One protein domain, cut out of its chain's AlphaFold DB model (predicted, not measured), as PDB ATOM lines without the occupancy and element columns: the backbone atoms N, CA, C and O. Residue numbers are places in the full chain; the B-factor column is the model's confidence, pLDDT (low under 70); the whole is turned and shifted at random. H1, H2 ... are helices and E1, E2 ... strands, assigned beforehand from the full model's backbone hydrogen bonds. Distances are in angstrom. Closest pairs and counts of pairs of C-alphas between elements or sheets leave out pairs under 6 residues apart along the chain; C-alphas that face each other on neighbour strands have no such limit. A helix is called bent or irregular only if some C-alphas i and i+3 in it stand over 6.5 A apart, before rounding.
ATOM      1  N   GLY A 104      99.009 125.105  85.818       84.12
ATOM      2  CA  GLY A 104      98.282 124.645  84.631       84.12
ATOM      3  C   GLY A 104      97.065 125.508  84.285       84.12
ATOM      4  O   GLY A 104      97.116 126.739  84.348       84.12
ATOM      5  N   ASP A 105      95.954 124.849  83.961       84.75
ATOM      6  CA  ASP A 105      94.707 125.497  83.536       84.75
ATOM      7  C   ASP A 105      94.129 126.444  84.591       84.75
ATOM      8  O   ASP A 105      93.518 127.453  84.242       84.75
ATOM      9  N   PHE A 106      94.345 126.165  85.882       85.94
ATOM     10  CA  PHE A 106      93.870 127.045  86.947       85.94
ATOM     11  C   PHE A 106      94.630 128.373  86.954       85.94
ATOM     12  O   PHE A 106      94.007 129.434  86.980       85.94
ATOM     13  N   SER A 107      95.962 128.330  86.856       85.25
ATOM     14  CA  SER A 107      96.770 129.551  86.755       85.25
ATOM     15  C   SER A 107      96.408 130.352  85.504       85.25
ATOM     16  O   SER A 107      96.243 131.565  85.598       85.25
ATOM     17  N   ASN A 108      96.203 129.684  84.365       86.38
ATOM     18  CA  ASN A 108      95.810 130.340  83.116       86.38
ATOM     19  C   ASN A 108      94.435 131.015  83.222       86.38
ATOM     20  O   ASN A 108      94.285 132.157  82.794       86.38
ATOM     21  N   ALA A 109      93.448 130.345  83.826       87.94
ATOM     22  CA  ALA A 109      92.114 130.907  84.038       87.94
ATOM     23  C   ALA A 109      92.143 132.132  84.966       87.94
ATOM     24  O   ALA A 109      91.479 133.129  84.690       87.94
ATOM     25  N   VAL A 110      92.943 132.080  86.036       88.12
ATOM     26  CA  VAL A 110      93.136 133.218  86.944       88.12
ATOM     27  C   VAL A 110      93.824 134.372  86.216       88.12
ATOM     28  O   VAL A 110      93.311 135.480  86.234       88.12
ATOM     29  N   ILE A 111      94.936 134.132  85.517       85.75
ATOM     30  CA  ILE A 111      95.648 135.187  84.777       85.75
ATOM     31  C   ILE A 111      94.730 135.831  83.726       85.75
ATOM     32  O   ILE A 111      94.697 137.053  83.612       85.75
ATOM     33  N   ALA A 112      93.937 135.032  83.007       87.12
ATOM     34  CA  ALA A 112      92.967 135.543  82.043       87.12
ATOM     35  C   ALA A 112      91.884 136.413  82.704       87.12
ATOM     36  O   ALA A 112      91.512 137.440  82.143       87.12
ATOM     37  N   ALA A 113      91.415 136.056  83.904       88.06
ATOM     38  CA  ALA A 113      90.435 136.854  84.641       88.06
ATOM     39  C   ALA A 113      90.966 138.248  85.018       88.06
ATOM     40  O   ALA A 113      90.194 139.205  85.060       88.06
ATOM     41  N   PHE A 114      92.271 138.371  85.276       86.00
ATOM     42  CA  PHE A 114      92.900 139.647  85.622       86.00
ATOM     43  C   PHE A 114      93.455 140.428  84.419       86.00
ATOM     44  O   PHE A 114      93.828 141.585  84.589       86.00
ATOM     45  N   ALA A 115      93.456 139.865  83.205       81.69
ATOM     46  CA  ALA A 115      94.022 140.512  82.015       81.69
ATOM     47  C   ALA A 115      93.403 141.893  81.703       81.69
ATOM     48  O   ALA A 115      94.102 142.793  81.244       81.69
ATOM     49  N   ASP A 116      92.117 142.082  82.014       72.44
ATOM     50  CA  ASP A 116      91.392 143.346  81.809       72.44
ATOM     51  C   ASP A 116      91.547 144.343  82.981       72.44
ATOM     52  O   ASP A 116      90.948 145.426  82.997       72.44
ATOM     53  N   VAL A 117      92.336 144.002  84.005       73.00
ATOM     54  CA  VAL A 117      92.550 144.839  85.189       73.00
ATOM     55  C   VAL A 117      93.878 145.576  85.031       73.00
ATOM     56  O   VAL A 117      94.935 145.071  85.378       73.00
ATOM     57  N   GLY A 118      93.795 146.785  84.469       57.41
ATOM     58  CA  GLY A 118      94.905 147.562  83.898       57.41
ATOM     59  C   GLY A 118      96.141 147.897  84.750       57.41
ATOM     60  O   GLY A 118      97.019 148.561  84.216       57.41
ATOM     61  N   GLU A 119      96.266 147.436  85.996       57.97
ATOM     62  CA  GLU A 119      97.507 147.511  86.783       57.97
ATOM     63  C   GLU A 119      97.596 146.279  87.696       57.97
ATOM     64  O   GLU A 119      97.036 146.253  88.791       57.97
ATOM     65  N   GLN A 120      98.264 145.230  87.214       60.78
ATOM     66  CA  GLN A 120      98.511 143.996  87.956       60.78
ATOM     67  C   GLN A 120     100.014 143.831  88.147       60.78
ATOM     68  O   GLN A 120     100.758 143.684  87.175       60.78
ATOM     69  N   GLU A 121     100.458 143.755  89.399       58.31
ATOM     70  CA  GLU A 121     101.774 143.201  89.700       58.31
ATOM     71  C   GLU A 121     101.596 141.704  89.975       58.31
ATOM     72  O   GLU A 121     100.989 141.295  90.966       58.31
ATOM     73  N   SER A 122     102.060 140.872  89.039       57.75
ATOM     74  CA  SER A 122     102.144 139.427  89.251       57.75
ATOM     75  C   SER A 122     103.449 139.131  89.969       57.75
ATOM     76  O   SER A 122     104.501 139.029  89.334       57.75
ATOM     77  N   VAL A 123     103.388 138.947  91.282       57.69
ATOM     78  CA  VAL A 123     104.565 138.584  92.066       57.69
ATOM     79  C   VAL A 123     104.640 137.063  92.126       57.69
ATOM     80  O   VAL A 123     103.967 136.411  92.917       57.69
ATOM     81  N   ARG A 124     105.467 136.462  91.267       52.84
ATOM     82  CA  ARG A 124     105.741 135.019  91.319       52.84
ATOM     83  C   ARG A 124     106.850 134.753  92.343       52.84
ATOM     84  O   ARG A 124     107.987 134.483  91.971       52.84
ATOM     85  N   ASN A 125     106.525 134.848  93.631       47.28
ATOM     86  CA  ASN A 125     107.464 134.541  94.714       47.28
ATOM     87  C   ASN A 125     107.439 133.044  95.043       47.28
ATOM     88  O   ASN A 125     106.398 132.508  95.431       47.28
ATOM     89  N   GLY A 126     108.583 132.366  94.895       47.38
ATOM     90  CA  GLY A 126     108.818 131.019  95.441       47.38
ATOM     91  C   GLY A 126     107.839 129.929  94.988       47.38
ATOM     92  O   GLY A 126     107.685 128.922  95.669       47.38
ATOM     93  N   GLY A 127     107.145 130.137  93.866       55.19
ATOM     94  CA  GLY A 127     106.145 129.217  93.325       55.19
ATOM     95  C   GLY A 127     104.705 129.712  93.432       55.19
ATOM     96  O   GLY A 127     103.918 129.318  92.587       55.19
ATOM     97  N   SER A 128     104.361 130.599  94.372       62.88
ATOM     98  CA  SER A 128     102.985 131.092  94.575       62.88
ATOM     99  C   SER A 128     102.480 132.004  93.442       62.88
ATOM    100  O   SER A 128     103.253 132.759  92.847       62.88
ATOM    101  N   LEU A 129     101.179 131.915  93.124       76.94
ATOM    102  CA  LEU A 129     100.503 132.853  92.223       76.94
ATOM    103  C   LEU A 129      99.858 133.953  93.067       76.94
ATOM    104  O   LEU A 129      98.706 133.820  93.489       76.94
ATOM    105  N   ASP A 130     100.628 135.012  93.303       81.12
ATOM    106  CA  ASP A 130     100.171 136.209  93.999       81.12
ATOM    107  C   ASP A 130      99.900 137.322  92.988       81.12
ATOM    108  O   ASP A 130     100.778 137.734  92.225       81.12
ATOM    109  N   LEU A 131      98.661 137.806  92.993       83.31
ATOM    110  CA  LEU A 131      98.219 138.939  92.194       83.31
ATOM    111  C   LEU A 131      97.881 140.099  93.111       83.31
ATOM    112  O   LEU A 131      97.229 139.927  94.142       83.31
ATOM    113  N   VAL A 132      98.334 141.284  92.733       84.88
ATOM    114  CA  VAL A 132      98.221 142.482  93.556       84.88
ATOM    115  C   VAL A 132      97.497 143.562  92.762       84.88
ATOM    116  O   VAL A 132      97.813 143.793  91.595       84.88
ATOM    117  N   LEU A 133      96.508 144.194  93.397       84.94
ATOM    118  CA  LEU A 133      95.704 145.275  92.825       84.94
ATOM    119  C   LEU A 133      95.663 146.466  93.772       84.94
ATOM    120  O   LEU A 133      95.494 146.291  94.977       84.94
ATOM    121  N   ASP A 134      95.743 147.676  93.229       87.50
ATOM    122  CA  ASP A 134      95.571 148.891  94.024       87.50
ATOM    123  C   ASP A 134      94.152 148.970  94.608       87.50
ATOM    124  O   ASP A 134      93.155 148.647  93.947       87.50
ATOM    125  N   VAL A 135      94.046 149.413  95.862       88.88
ATOM    126  CA  VAL A 135      92.759 149.609  96.542       88.88
ATOM    127  C   VAL A 135      91.839 150.540  95.748       88.88
ATOM    128  O   VAL A 135      90.638 150.267  95.654       88.88
ATOM    129  N   SER A 136      92.378 151.609  95.161       88.81
ATOM    130  CA  SER A 136      91.639 152.566  94.327       88.81
ATOM    131  C   SER A 136      91.174 151.960  92.997       88.81
ATOM    132  O   SER A 136      90.135 152.353  92.459       88.81
ATOM    133  N   GLY A 137      91.886 150.944  92.501       87.12
ATOM    134  CA  GLY A 137      91.509 150.180  91.315       87.12
ATOM    135  C   GLY A 137      90.324 149.238  91.550       87.12
ATOM    136  O   GLY A 137      89.582 148.941  90.610       87.12
ATOM    137  N   LEU A 138      90.112 148.789  92.793       89.81
ATOM    138  CA  LEU A 138      89.096 147.791  93.145       89.81
ATOM    139  C   LEU A 138      87.849 148.379  93.817       89.81
ATOM    140  O   LEU A 138      86.724 147.949  93.540       89.81
ATOM    141  N   PHE A 139      88.036 149.359  94.700       92.38
ATOM    142  CA  PHE A 139      86.976 149.944  95.515       92.38
ATOM    143  C   PHE A 139      86.642 151.370  95.085       92.38
ATOM    144  O   PHE A 139      87.474 152.110  94.571       92.38
ATOM    145  N   VAL A 140      85.398 151.774  95.328       93.12
ATOM    146  CA  VAL A 140      85.012 153.186  95.270       93.12
ATOM    147  C   VAL A 140      85.716 153.930  96.410       93.12
ATOM    148  O   VAL A 140      85.798 153.429  97.535       93.12
ATOM    149  N   GLU A 141      86.232 155.122  96.118       89.19
ATOM    150  CA  GLU A 141      86.963 155.952  97.077       89.19
ATOM    151  C   GLU A 141      86.153 156.181  98.366       89.19
ATOM    152  O   GLU A 141      84.947 156.429  98.329       89.19
ATOM    153  N   GLY A 142      86.803 156.014  99.525       87.81
ATOM    154  CA  GLY A 142      86.165 156.139 100.844       87.81
ATOM    155  C   GLY A 142      85.080 155.096 101.158       87.81
ATOM    156  O   GLY A 142      84.472 155.133 102.230       87.81
ATOM    157  N   ALA A 143      84.827 154.144 100.258       90.00
ATOM    158  CA  ALA A 143      83.754 153.174 100.384       90.00
ATOM    159  C   ALA A 143      84.262 151.726 100.375       90.00
ATOM    160  O   ALA A 143      85.374 151.395  99.961       90.00
ATOM    161  N   ALA A 144      83.401 150.844 100.881       91.62
ATOM    162  CA  ALA A 144      83.592 149.400 100.811       91.62
ATOM    163  C   ALA A 144      83.015 148.792  99.522       91.62
ATOM    164  O   ALA A 144      83.185 147.604  99.265       91.62
ATOM    165  N   ALA A 145      82.308 149.598  98.726       93.12
ATOM    166  CA  ALA A 145      81.691 149.150  97.492       93.12
ATOM    167  C   ALA A 145      82.763 148.864  96.435       93.12
ATOM    168  O   ALA A 145      83.612 149.710  96.160       93.12
ATOM    169  N   ILE A 146      82.688 147.682  95.830       92.88
ATOM    170  CA  ILE A 146      83.511 147.306  94.679       92.88
ATOM    171  C   ILE A 146      82.992 148.050  93.449       92.88
ATOM    172  O   ILE A 146      81.774 148.151  93.244       92.88
ATOM    173  N   ARG A 147      83.909 148.579  92.637       92.94
ATOM    174  CA  ARG A 147      83.555 149.334  91.430       92.94
ATOM    175  C   ARG A 147      82.795 148.441  90.439       92.94
ATOM    176  O   ARG A 147      83.034 147.237  90.344       92.94
ATOM    177  N   ALA A 148      81.839 149.020  89.714       91.19
ATOM    178  CA  ALA A 148      80.939 148.257  88.845       91.19
ATOM    179  C   ALA A 148      81.680 147.549  87.697       91.19
ATOM    180  O   ALA A 148      81.365 146.404  87.380       91.19
ATOM    181  N   ASP A 149      82.698 148.203  87.141       89.19
ATOM    182  CA  ASP A 149      83.586 147.682  86.097       89.19
ATOM    183  C   ASP A 149      84.418 146.480  86.563       89.19
ATOM    184  O   ASP A 149      84.796 145.640  85.753       89.19
ATOM    185  N   LYS A 150      84.655 146.339  87.872       90.69
ATOM    186  CA  LYS A 150      85.400 145.206  88.437       90.69
ATOM    187  C   LYS A 150      84.525 144.009  88.781       90.69
ATOM    188  O   LYS A 150      85.053 142.960  89.123       90.69
ATOM    189  N   ARG A 151      83.198 144.091  88.652       89.62
ATOM    190  CA  ARG A 151      82.316 142.941  88.935       89.62
ATOM    191  C   ARG A 151      82.564 141.755  88.002       89.62
ATOM    192  O   ARG A 151      82.419 140.617  88.433       89.62
ATOM    193  N   VAL A 152      82.969 142.026  86.761       91.06
ATOM    194  CA  VAL A 152      83.292 140.991  85.766       91.06
ATOM    195  C   VAL A 152      84.487 140.145  86.214       91.06
ATOM    196  O   VAL A 152      84.423 138.924  86.107       91.06
ATOM    197  N   LEU A 153      85.511 140.763  86.820       90.75
ATOM    198  CA  LEU A 153      86.652 140.055  87.416       90.75
ATOM    199  C   LEU A 153      86.178 139.021  88.444       90.75
ATOM    200  O   LEU A 153      86.542 137.855  88.365       90.75
ATOM    201  N   PHE A 154      85.335 139.424  89.397       92.25
ATOM    202  CA  PHE A 154      84.871 138.514  90.448       92.25
ATOM    203  C   PHE A 154      83.974 137.393  89.918       92.25
ATOM    204  O   PHE A 154      84.034 136.283  90.438       92.25
ATOM    205  N   ALA A 155      83.194 137.651  88.866       91.25
ATOM    206  CA  ALA A 155      82.443 136.606  88.176       91.25
ATOM    207  C   ALA A 155      83.382 135.586  87.505       91.25
ATOM    208  O   ALA A 155      83.189 134.379  87.654       91.25
ATOM    209  N   ALA A 156      84.433 136.059  86.828       90.88
ATOM    210  CA  ALA A 156      85.443 135.201  86.213       90.88
ATOM    211  C   ALA A 156      86.236 134.396  87.259       90.88
ATOM    212  O   ALA A 156      86.476 133.206  87.066       90.88
ATOM    213  N   LEU A 157      86.578 135.003  88.401       90.81
ATOM    214  CA  LEU A 157      87.230 134.307  89.514       90.81
ATOM    215  C   LEU A 157      86.322 133.267  90.162       90.81
ATOM    216  O   LEU A 157      86.775 132.155  90.427       90.81
ATOM    217  N   GLY A 158      85.042 133.591  90.363       90.00
ATOM    218  CA  GLY A 158      84.043 132.633  90.827       90.00
ATOM    219  C   GLY A 158      83.990 131.402  89.924       90.00
ATOM    220  O   GLY A 158      84.106 130.279  90.411       90.00
ATOM    221  N   ALA A 159      83.946 131.609  88.604       89.00
ATOM    222  CA  ALA A 159      83.970 130.529  87.621       89.00
ATOM    223  C   ALA A 159      85.288 129.732  87.628       89.00
ATOM    224  O   ALA A 159      85.260 128.503  87.561       89.00
ATOM    225  N   ALA A 160      86.442 130.395  87.751       88.75
ATOM    226  CA  ALA A 160      87.744 129.727  87.812       88.75
ATOM    227  C   ALA A 160      87.891 128.838  89.061       88.75
ATOM    228  O   ALA A 160      88.478 127.752  88.988       88.75
ATOM    229  N   LEU A 161      87.334 129.279  90.191       86.88
ATOM    230  CA  LEU A 161      87.330 128.539  91.454       86.88
ATOM    231  C   LEU A 161      86.300 127.402  91.457       86.88
ATOM    232  O   LEU A 161      86.601 126.324  91.955       86.88
ATOM    233  N   ALA A 162      85.119 127.613  90.868       83.50
ATOM    234  CA  ALA A 162      84.063 126.602  90.789       83.50
ATOM    235  C   ALA A 162      84.323 125.524  89.720       83.50
ATOM    236  O   ALA A 162      83.861 124.394  89.846       83.50
ATOM    237  N   GLY A 163      85.045 125.867  88.650       70.88
ATOM    238  CA  GLY A 163      85.203 125.036  87.453       70.88
ATOM    239  C   GLY A 163      86.254 123.924  87.531       70.88
ATOM    240  O   GLY A 163      86.609 123.373  86.493       70.88
ATOM    241  N   GLY A 164      86.804 123.596  88.700       63.34
ATOM    242  CA  GLY A 164      87.752 122.483  88.815       63.34
ATOM    243  C   GLY A 164      87.715 121.780  90.157       63.34
ATOM    244  O   GLY A 164      86.867 122.093  90.983       63.34
ATOM    245  N   SER A 165      88.623 120.807  90.313       62.38
ATOM    246  CA  SER A 165      88.790 119.962  91.507       62.38
ATOM    247  C   SER A 165      88.524 120.724  92.807       62.38
ATOM    248  O   SER A 165      88.857 121.911  92.898       62.38
ATOM    249  N   LYS A 166      88.014 120.018  93.827       68.25
ATOM    250  CA  LYS A 166      87.678 120.523  95.178       68.25
ATOM    251  C   LYS A 166      88.853 121.170  95.936       68.25
ATOM    252  O   LYS A 166      88.727 121.605  97.070       68.25
ATOM    253  N   ASP A 167      89.978 121.287  95.263       80.06
ATOM    254  CA  ASP A 167      91.271 121.662  95.776       80.06
ATOM    255  C   ASP A 167      91.594 123.130  95.531       80.06
ATOM    256  O   ASP A 167      92.556 123.622  96.103       80.06
ATOM    257  N   ARG A 168      90.849 123.863  94.692       87.25
ATOM    258  CA  ARG A 168      91.190 125.250  94.312       87.25
ATOM    259  C   ARG A 168      90.775 126.262  95.372       87.25
ATOM    260  O   ARG A 168      89.586 126.417  95.628       87.25
ATOM    261  N   HIS A 169      91.741 127.000  95.907       87.19
ATOM    262  CA  HIS A 169      91.535 127.946  96.998       87.19
ATOM    263  C   HIS A 169      92.105 129.330  96.671       87.19
ATOM    264  O   HIS A 169      93.066 129.478  95.908       87.19
ATOM    265  N   VAL A 170      91.510 130.354  97.285       88.56
ATOM    266  CA  VAL A 170      91.998 131.732  97.245       88.56
ATOM    267  C   VAL A 170      92.011 132.349  98.642       88.56
ATOM    268  O   VAL A 170      91.056 132.235  99.413       88.56
ATOM    269  N   VAL A 171      93.104 133.040  98.954       89.00
ATOM    270  CA  VAL A 171      93.220 133.926 100.116       89.00
ATOM    271  C   VAL A 171      93.321 135.356  99.608       89.00
ATOM    272  O   VAL A 171      94.167 135.653  98.766       89.00
ATOM    273  N   ILE A 172      92.469 136.239 100.120       89.69
ATOM    274  CA  ILE A 172      92.450 137.654  99.752       89.69
ATOM    275  C   ILE A 172      92.734 138.494 100.985       89.69
ATOM    276  O   ILE A 172      92.022 138.382 101.984       89.69
ATOM    277  N   LEU A 173      93.747 139.352 100.922       89.12
ATOM    278  CA  LEU A 173      94.087 140.251 102.018       89.12
ATOM    279  C   LEU A 173      93.839 141.695 101.596       89.12
ATOM    280  O   LEU A 173      94.363 142.167 100.591       89.12
ATOM    281  N   VAL A 174      93.019 142.386 102.382       88.56
ATOM    282  CA  VAL A 174      92.717 143.810 102.222       88.56
ATOM    283  C   VAL A 174      93.619 144.606 103.170       88.56
ATOM    284  O   VAL A 174      93.764 144.198 104.322       88.56
ATOM    285  N   PRO A 175      94.216 145.730 102.749       86.62
ATOM    286  CA  PRO A 175      95.078 146.502 103.632       86.62
ATOM    287  C   PRO A 175      94.270 147.153 104.761       86.62
ATOM    288  O   PRO A 175      93.093 147.501 104.597       86.62
ATOM    289  N   ALA A 176      94.910 147.295 105.920       85.94
ATOM    290  CA  ALA A 176      94.319 147.894 107.104       85.94
ATOM    291  C   ALA A 176      93.900 149.347 106.842       85.94
ATOM    292  O   ALA A 176      94.648 150.167 106.317       85.94
ATOM    293  N   ALA A 177      92.674 149.675 107.237       84.38
ATOM    294  CA  ALA A 177      92.084 150.992 107.056       84.38
ATOM    295  C   ALA A 177      91.250 151.314 108.296       84.38
ATOM    296  O   ALA A 177      90.075 150.954 108.400       84.38
ATOM    297  N   ALA A 178      91.885 152.005 109.246       75.38
ATOM    298  CA  ALA A 178      91.325 152.271 110.570       75.38
ATOM    299  C   ALA A 178      90.035 153.109 110.534       75.38
ATOM    300  O   ALA A 178      89.206 153.028 111.444       75.38
ATOM    301  N   GLN A 179      89.832 153.906 109.481       77.75
ATOM    302  CA  GLN A 179      88.671 154.777 109.366       77.75
ATOM    303  C   GLN A 179      87.378 153.955 109.289       77.75
ATOM    304  O   GLN A 179      87.103 153.295 108.293       77.75
ATOM    305  N   ASN A 180      86.566 154.011 110.348       81.38
ATOM    306  CA  ASN A 180      85.249 153.370 110.418       81.38
ATOM    307  C   ASN A 180      85.245 151.873 110.025       81.38
ATOM    308  O   ASN A 180      84.303 151.399 109.381       81.38
ATOM    309  N   ARG A 181      86.314 151.135 110.372       85.00
ATOM    310  CA  ARG A 181      86.470 149.701 110.043       85.00
ATOM    311  C   ARG A 181      86.276 149.419 108.544       85.00
ATOM    312  O   ARG A 181      85.602 148.459 108.147       85.00
ATOM    313  N   LEU A 182      86.777 150.325 107.700       89.00
ATOM    314  CA  LEU A 182      86.624 150.252 106.251       89.00
ATOM    315  C   LEU A 182      87.284 148.992 105.681       89.00
ATOM    316  O   LEU A 182      86.732 148.388 104.767       89.00
ATOM    317  N   ASP A 183      88.397 148.570 106.271       87.44
ATOM    318  CA  ASP A 183      89.074 147.291 106.045       87.44
ATOM    319  C   ASP A 183      88.130 146.083 106.129       87.44
ATOM    320  O   ASP A 183      87.958 145.349 105.156       87.44
ATOM    321  N   VAL A 184      87.432 145.918 107.254       87.88
ATOM    322  CA  VAL A 184      86.509 144.802 107.494       87.88
ATOM    323  C   VAL A 184      85.328 144.867 106.536       87.88
ATOM    324  O   VAL A 184      84.882 143.848 106.009       87.88
ATOM    325  N   ARG A 185      84.811 146.070 106.272       91.50
ATOM    326  CA  ARG A 185      83.699 146.252 105.331       91.50
ATOM    327  C   ARG A 185      84.107 145.920 103.895       91.50
ATOM    328  O   ARG A 185      83.302 145.346 103.160       91.50
ATOM    329  N   ARG A 186      85.332 146.265 103.492       93.00
ATOM    330  CA  ARG A 186      85.914 145.917 102.188       93.00
ATOM    331  C   ARG A 186      86.121 144.411 102.067       93.00
ATOM    332  O   ARG A 186      85.622 143.826 101.110       93.00
ATOM    333  N   ALA A 187      86.724 143.781 103.075       89.81
ATOM    334  CA  ALA A 187      86.871 142.327 103.153       89.81
ATOM    335  C   ALA A 187      85.514 141.609 103.032       89.81
ATOM    336  O   ALA A 187      85.338 140.726 102.195       89.81
ATOM    337  N   ALA A 188      84.502 142.058 103.781       90.12
ATOM    338  CA  ALA A 188      83.152 141.501 103.702       90.12
ATOM    339  C   ALA A 188      82.499 141.701 102.322       90.12
ATOM    340  O   ALA A 188      81.749 140.843 101.863       90.12
ATOM    341  N   SER A 189      82.765 142.826 101.654       92.19
ATOM    342  CA  SER A 189      82.220 143.106 100.319       92.19
ATOM    343  C   SER A 189      82.833 142.193  99.258       92.19
ATOM    344  O   SER A 189      82.103 141.674  98.417       92.19
ATOM    345  N   VAL A 190      84.140 141.929  99.349       92.75
ATOM    346  CA  VAL A 190      84.835 140.941  98.509       92.75
ATOM    347  C   VAL A 190      84.285 139.539  98.750       92.75
ATOM    348  O   VAL A 190      83.901 138.863  97.795       92.75
ATOM    349  N   ALA A 191      84.177 139.126 100.017       90.25
ATOM    350  CA  ALA A 191      83.688 137.799 100.377       90.25
ATOM    351  C   ALA A 191      82.278 137.534  99.827       90.25
ATOM    352  O   ALA A 191      82.029 136.507  99.198       90.25
ATOM    353  N   ARG A 192      81.364 138.499  99.999       89.81
ATOM    354  CA  ARG A 192      79.993 138.402  99.476       89.81
ATOM    355  C   ARG A 192      79.951 138.349  97.957       89.81
ATOM    356  O   ARG A 192      79.134 137.618  97.414       89.81
ATOM    357  N   LEU A 193      80.795 139.123  97.275       92.06
ATOM    358  CA  LEU A 193      80.785 139.164  95.817       92.06
ATOM    359  C   LEU A 193      81.280 137.845  95.208       92.06
ATOM    360  O   LEU A 193      80.676 137.369  94.254       92.06
ATOM    361  N   LEU A 194      82.319 137.230  95.780       90.19
ATOM    362  CA  LEU A 194      82.815 135.918  95.338       90.19
ATOM    363  C   LEU A 194      81.861 134.777  95.689       90.19
ATOM    364  O   LEU A 194      81.597 133.918  94.853       90.19
ATOM    365  N   SER A 195      81.280 134.803  96.888       88.56
ATOM    366  CA  SER A 195      80.232 133.851  97.266       88.56
ATOM    367  C   SER A 195      79.033 133.940  96.309       88.56
ATOM    368  O   SER A 195      78.590 132.925  95.778       88.56
ATOM    369  N   ALA A 196      78.577 135.154  95.975       88.69
ATOM    370  CA  ALA A 196      77.514 135.365  94.990       88.69
ATOM    371  C   ALA A 196      77.910 134.953  93.560       88.69
ATOM    372  O   ALA A 196      77.039 134.621  92.759       88.69
ATOM    373  N   ALA A 197      79.207 134.958  93.239       88.56
ATOM    374  CA  ALA A 197      79.746 134.468  91.972       88.56
ATOM    375  C   ALA A 197      79.894 132.933  91.920       88.56
ATOM    376  O   ALA A 197      80.321 132.402  90.896       88.56
ATOM    377  N   GLY A 198      79.535 132.218  92.992       84.56
ATOM    378  CA  GLY A 198      79.528 130.756  93.037       84.56
ATOM    379  C   GLY A 198      80.798 130.121  93.602       84.56
ATOM    380  O   GLY A 198      80.996 128.921  93.420       84.56
ATOM    381  N   THR A 199      81.666 130.878  94.285       85.94
ATOM    382  CA  THR A 199      82.815 130.292  94.990       85.94
ATOM    383  C   THR A 199      82.342 129.405  96.154       85.94
ATOM    384  O   THR A 199      81.601 129.902  97.006       85.94
ATOM    385  N   PRO A 200      82.774 128.129  96.238       81.69
ATOM    386  CA  PRO A 200      82.392 127.237  97.333       81.69
ATOM    387  C   PRO A 200      82.809 127.756  98.717       81.69
ATOM    388  O   PRO A 200      83.907 128.293  98.901       81.69
ATOM    389  N   GLU A 201      81.944 127.554  99.712       71.88
ATOM    390  CA  GLU A 201      82.226 127.877 101.113       71.88
ATOM    391  C   GLU A 201      83.341 126.951 101.632       71.88
ATOM    392  O   GLU A 201      83.179 125.736 101.681       71.88
ATOM    393  N   GLY A 202      84.508 127.517 101.952       78.56
ATOM    394  CA  GLY A 202      85.727 126.777 102.321       78.56
ATOM    395  C   GLY A 202      86.903 127.018 101.374       78.56
ATOM    396  O   GLY A 202      88.052 126.956 101.795       78.56
ATOM    397  N   HIS A 203      86.624 127.417 100.131       84.25
ATOM    398  CA  HIS A 203      87.645 127.703  99.117       84.25
ATOM    399  C   HIS A 203      88.105 129.167  99.125       84.25
ATOM    400  O   HIS A 203      88.978 129.571  98.358       84.25
ATOM    401  N   LEU A 204      87.488 129.978  99.981       86.62
ATOM    402  CA  LEU A 204      87.678 131.412 100.071       86.62
ATOM    403  C   LEU A 204      88.013 131.792 101.508       86.62
ATOM    404  O   LEU A 204      87.214 131.577 102.418       86.62
ATOM    405  N   ALA A 205      89.157 132.438 101.684       88.38
ATOM    406  CA  ALA A 205      89.490 133.155 102.901       88.38
ATOM    407  C   ALA A 205      89.708 134.631 102.565       88.38
ATOM    408  O   ALA A 205      90.434 134.962 101.630       88.38
ATOM    409  N   VAL A 206      89.088 135.525 103.334       88.50
ATOM    410  CA  VAL A 206      89.294 136.970 103.195       88.50
ATOM    411  C   VAL A 206      89.706 137.541 104.541       88.50
ATOM    412  O   VAL A 206      89.044 137.294 105.548       88.50
ATOM    413  N   GLY A 207      90.800 138.293 104.555       87.12
ATOM    414  CA  GLY A 207      91.388 138.861 105.760       87.12
ATOM    415  C   GLY A 207      91.828 140.307 105.581       87.12
ATOM    416  O   GLY A 207      91.682 140.903 104.511       87.12
ATOM    417  N   VAL A 208      92.373 140.858 106.661       86.75
ATOM    418  CA  VAL A 208      93.003 142.180 106.691       86.75
ATOM    419  C   VAL A 208      94.501 141.993 106.910       86.75
ATOM    420  O   VAL A 208      94.907 141.084 107.633       86.75
ATOM    421  N   THR A 209      95.321 142.821 106.270       82.44
ATOM    422  CA  THR A 209      96.776 142.825 106.438       82.44
ATOM    423  C   THR A 209      97.278 144.213 106.817       82.44
ATOM    424  O   THR A 209      96.823 145.210 106.264       82.44
ATOM    425  N   ASP A 210      98.253 144.267 107.724       77.44
ATOM    426  CA  ASP A 210      98.960 145.497 108.106       77.44
ATOM    427  C   ASP A 210     100.152 145.795 107.176       77.44
ATOM    428  O   ASP A 210     101.080 146.521 107.538       77.44
ATOM    429  N   ALA A 211     100.174 145.196 105.980       68.56
ATOM    430  CA  ALA A 211     101.232 145.431 105.009       68.56
ATOM    431  C   ALA A 211     101.326 146.934 104.671       68.56
ATOM    432  O   ALA A 211     100.300 147.581 104.467       68.56
ATOM    433  N   PRO A 212     102.541 147.498 104.543       56.06
ATOM    434  CA  PRO A 212     102.757 148.941 104.381       56.06
ATOM    435  C   PRO A 212     102.315 149.499 103.019       56.06
ATOM    436  O   PRO A 212     102.625 150.644 102.699       56.06
ATOM    437  N   ARG A 213     101.659 148.693 102.182       65.38
ATOM    438  CA  ARG A 213     101.262 149.061 100.826       65.38
ATOM    439  C   ARG A 213      99.742 149.002 100.683       65.38
ATOM    440  O   ARG A 213      99.127 148.032 101.120       65.38
ATOM    441  N   ASP A 214      99.168 149.983  99.989       80.06
ATOM    442  CA  ASP A 214      97.727 150.106  99.719       80.06
ATOM    443  C   ASP A 214      97.249 149.178  98.588       80.06
ATOM    444  O   ASP A 214      96.550 149.582  97.657       80.06
ATOM    445  N   TYR A 215      97.605 147.896  98.678       85.38
ATOM    446  CA  TYR A 215      97.187 146.892  97.710       85.38
ATOM    447  C   TYR A 215      96.355 145.785  98.341       85.38
ATOM    448  O   TYR A 215      96.613 145.330  99.453       85.38
ATOM    449  N   VAL A 216      95.388 145.301  97.571       87.56
ATOM    450  CA  VAL A 216      94.675 144.056  97.828       87.56
ATOM    451  C   VAL A 216      95.464 142.920  97.195       87.56
ATOM    452  O   VAL A 216      95.711 142.940  95.986       87.56
ATOM    453  N   SER A 217      95.847 141.929  97.995       87.31
ATOM    454  CA  SER A 217      96.544 140.745  97.496       87.31
ATOM    455  C   SER A 217      95.588 139.575  97.322       87.31
ATOM    456  O   SER A 217      94.693 139.352  98.135       87.31
ATOM    457  N   PHE A 218      95.795 138.824  96.248       89.56
ATOM    458  CA  PHE A 218      95.058 137.625  95.891       89.56
ATOM    459  C   PHE A 218      96.067 136.500  95.724       89.56
ATOM    460  O   PHE A 218      96.871 136.517  94.794       89.56
ATOM    461  N   ARG A 219      96.024 135.525  96.625       87.19
ATOM    462  CA  ARG A 219      96.900 134.358  96.603       87.19
ATOM    463  C   ARG A 219      96.106 133.129  96.212       87.19
ATOM    464  O   ARG A 219      95.162 132.763  96.913       87.19
ATOM    465  N   PHE A 220      96.519 132.476  95.130       87.06
ATOM    466  CA  PHE A 220      95.852 131.293  94.589       87.06
ATOM    467  C   PHE A 220      96.697 130.036  94.791       87.06
ATOM    468  O   PHE A 220      97.892 130.009  94.484       87.06
ATOM    469  N   PHE A 221      96.061 128.974  95.278       84.94
ATOM    470  CA  PHE A 221      96.715 127.703  95.583       84.94
ATOM    471  C   PHE A 221      95.742 126.535  95.436       84.94
ATOM    472  O   PHE A 221      94.528 126.714  95.315       84.94
ATOM    473  N   THR A 222      96.297 125.331  95.427       85.44
ATOM    474  CA  THR A 222      95.566 124.077  95.521       85.44
ATOM    475  C   THR A 222      95.935 123.347  96.804       85.44
ATOM    476  O   THR A 222      97.114 123.276  97.148       85.44
ATOM    477  N   LEU A 223      94.954 122.797  97.509       78.31
ATOM    478  CA  LEU A 223      95.186 121.898  98.640       78.31
ATOM    479  C   LEU A 223      95.112 120.445  98.160       78.31
ATOM    480  O   LEU A 223      94.353 120.165  97.240       78.31
TER     481      LEU A 223
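Overview. This is residues 104 to 223 of the 228 residues of an uncharacterized protein of Rhodobiaceae bacterium (UniProt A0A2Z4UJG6). A strongly twisted sheet of five strands has one face covered by three helices, two layers in all: H1 lies over E2 and E5, H4 over E3 and E4, and H3 packs on both helices. Short H2 sits where E2 ends, and the sheet's other face has no named helix over it. The printed part has 120 residues, with H1 E1 E2 H2 H3 E3 H4 E4 E5 along the chain; the mixed sheet runs E1 E2 E5 E3 E4, with E3 and E4 parallel and the other neighbours antiparallel. The class is mixed, helices and strands; the whole is compact, with a radius of gyration of the C-alphas of 13.4 A and spans of 39 by 30 by 25 A.

Arrangement. H1, residues 104 to 114, is on the sheet at a height of 9.1 A and runs along E2, residues 129 to 134, at 2 degrees on the local plane. E1, residues 121 to 123, is an edge strand and forms a hairpin with E2, N 123 and O 130 being 3.0 A apart. H2, residues 135 to 138, only grazes the sheet. H3, residues 148 to 162, touches H1 at a shallow tilt of 11 degrees, opposite ways, the closest C-alphas being those of Ala 113 and Ala 156, 5.5 A apart. E5, residues 215 to 222, is antiparallel to E2, with N 131 and O 218 2.8 A apart, and to E3, residues 168 to 175, with N 219 and O 171 2.8 A apart. E2, H2, H3 and E3 make a split strand-helix-strand unit, its two strands running the same way with E5 between them, and its crossover is right-handed. H4, residues 179 to 196, is on the same face as H1 at a height of 9.0 A, and runs along E4, residues 204 to 209, at 13 degrees on the local plane. With residues 193 to 195 alone H4 touches H3, at a steep tilt of 53 degrees, the same way, the closest C-alphas being those of Gly 158 and Leu 194, 5.7 A apart. E3, H4 and E4 make a strand-helix-strand unit, two parallel neighbour strands with a helix between, also right-handed; N 172 and O 205 are 2.8 A apart. Every O i to N i+4 pair is within hydrogen-bond range in H1, with 8 of 11 in H3 and 12 of 14 in H4; H2 is too short for one.

Along the chain. H1 begins at C-alpha 104, (98.282, 124.645, 84.631), and is 16.0 A long; H3 is 22.0 A, E3 23.5 A, H4 26.6 A and E5 23.0 A. H3 is only just irregular, C-alphas 149 and 152 being 6.7 A apart; H4 is irregular, C-alphas 180 and 183 being 8.4 A apart, with a kink of 27 degrees near residue 186. E5 ends at C-alpha 222, (95.566, 124.077, 95.521).

Size, cuts and confidence. The two C-alphas farthest apart, those of Gly 104 and Asn 180, are 40.7 A apart. The printed part has no cut, and no link is long. The mean pLDDT of the printed part is 82.7; residues 118 to 128, 164 to 166 and 211 to 213 are under 70.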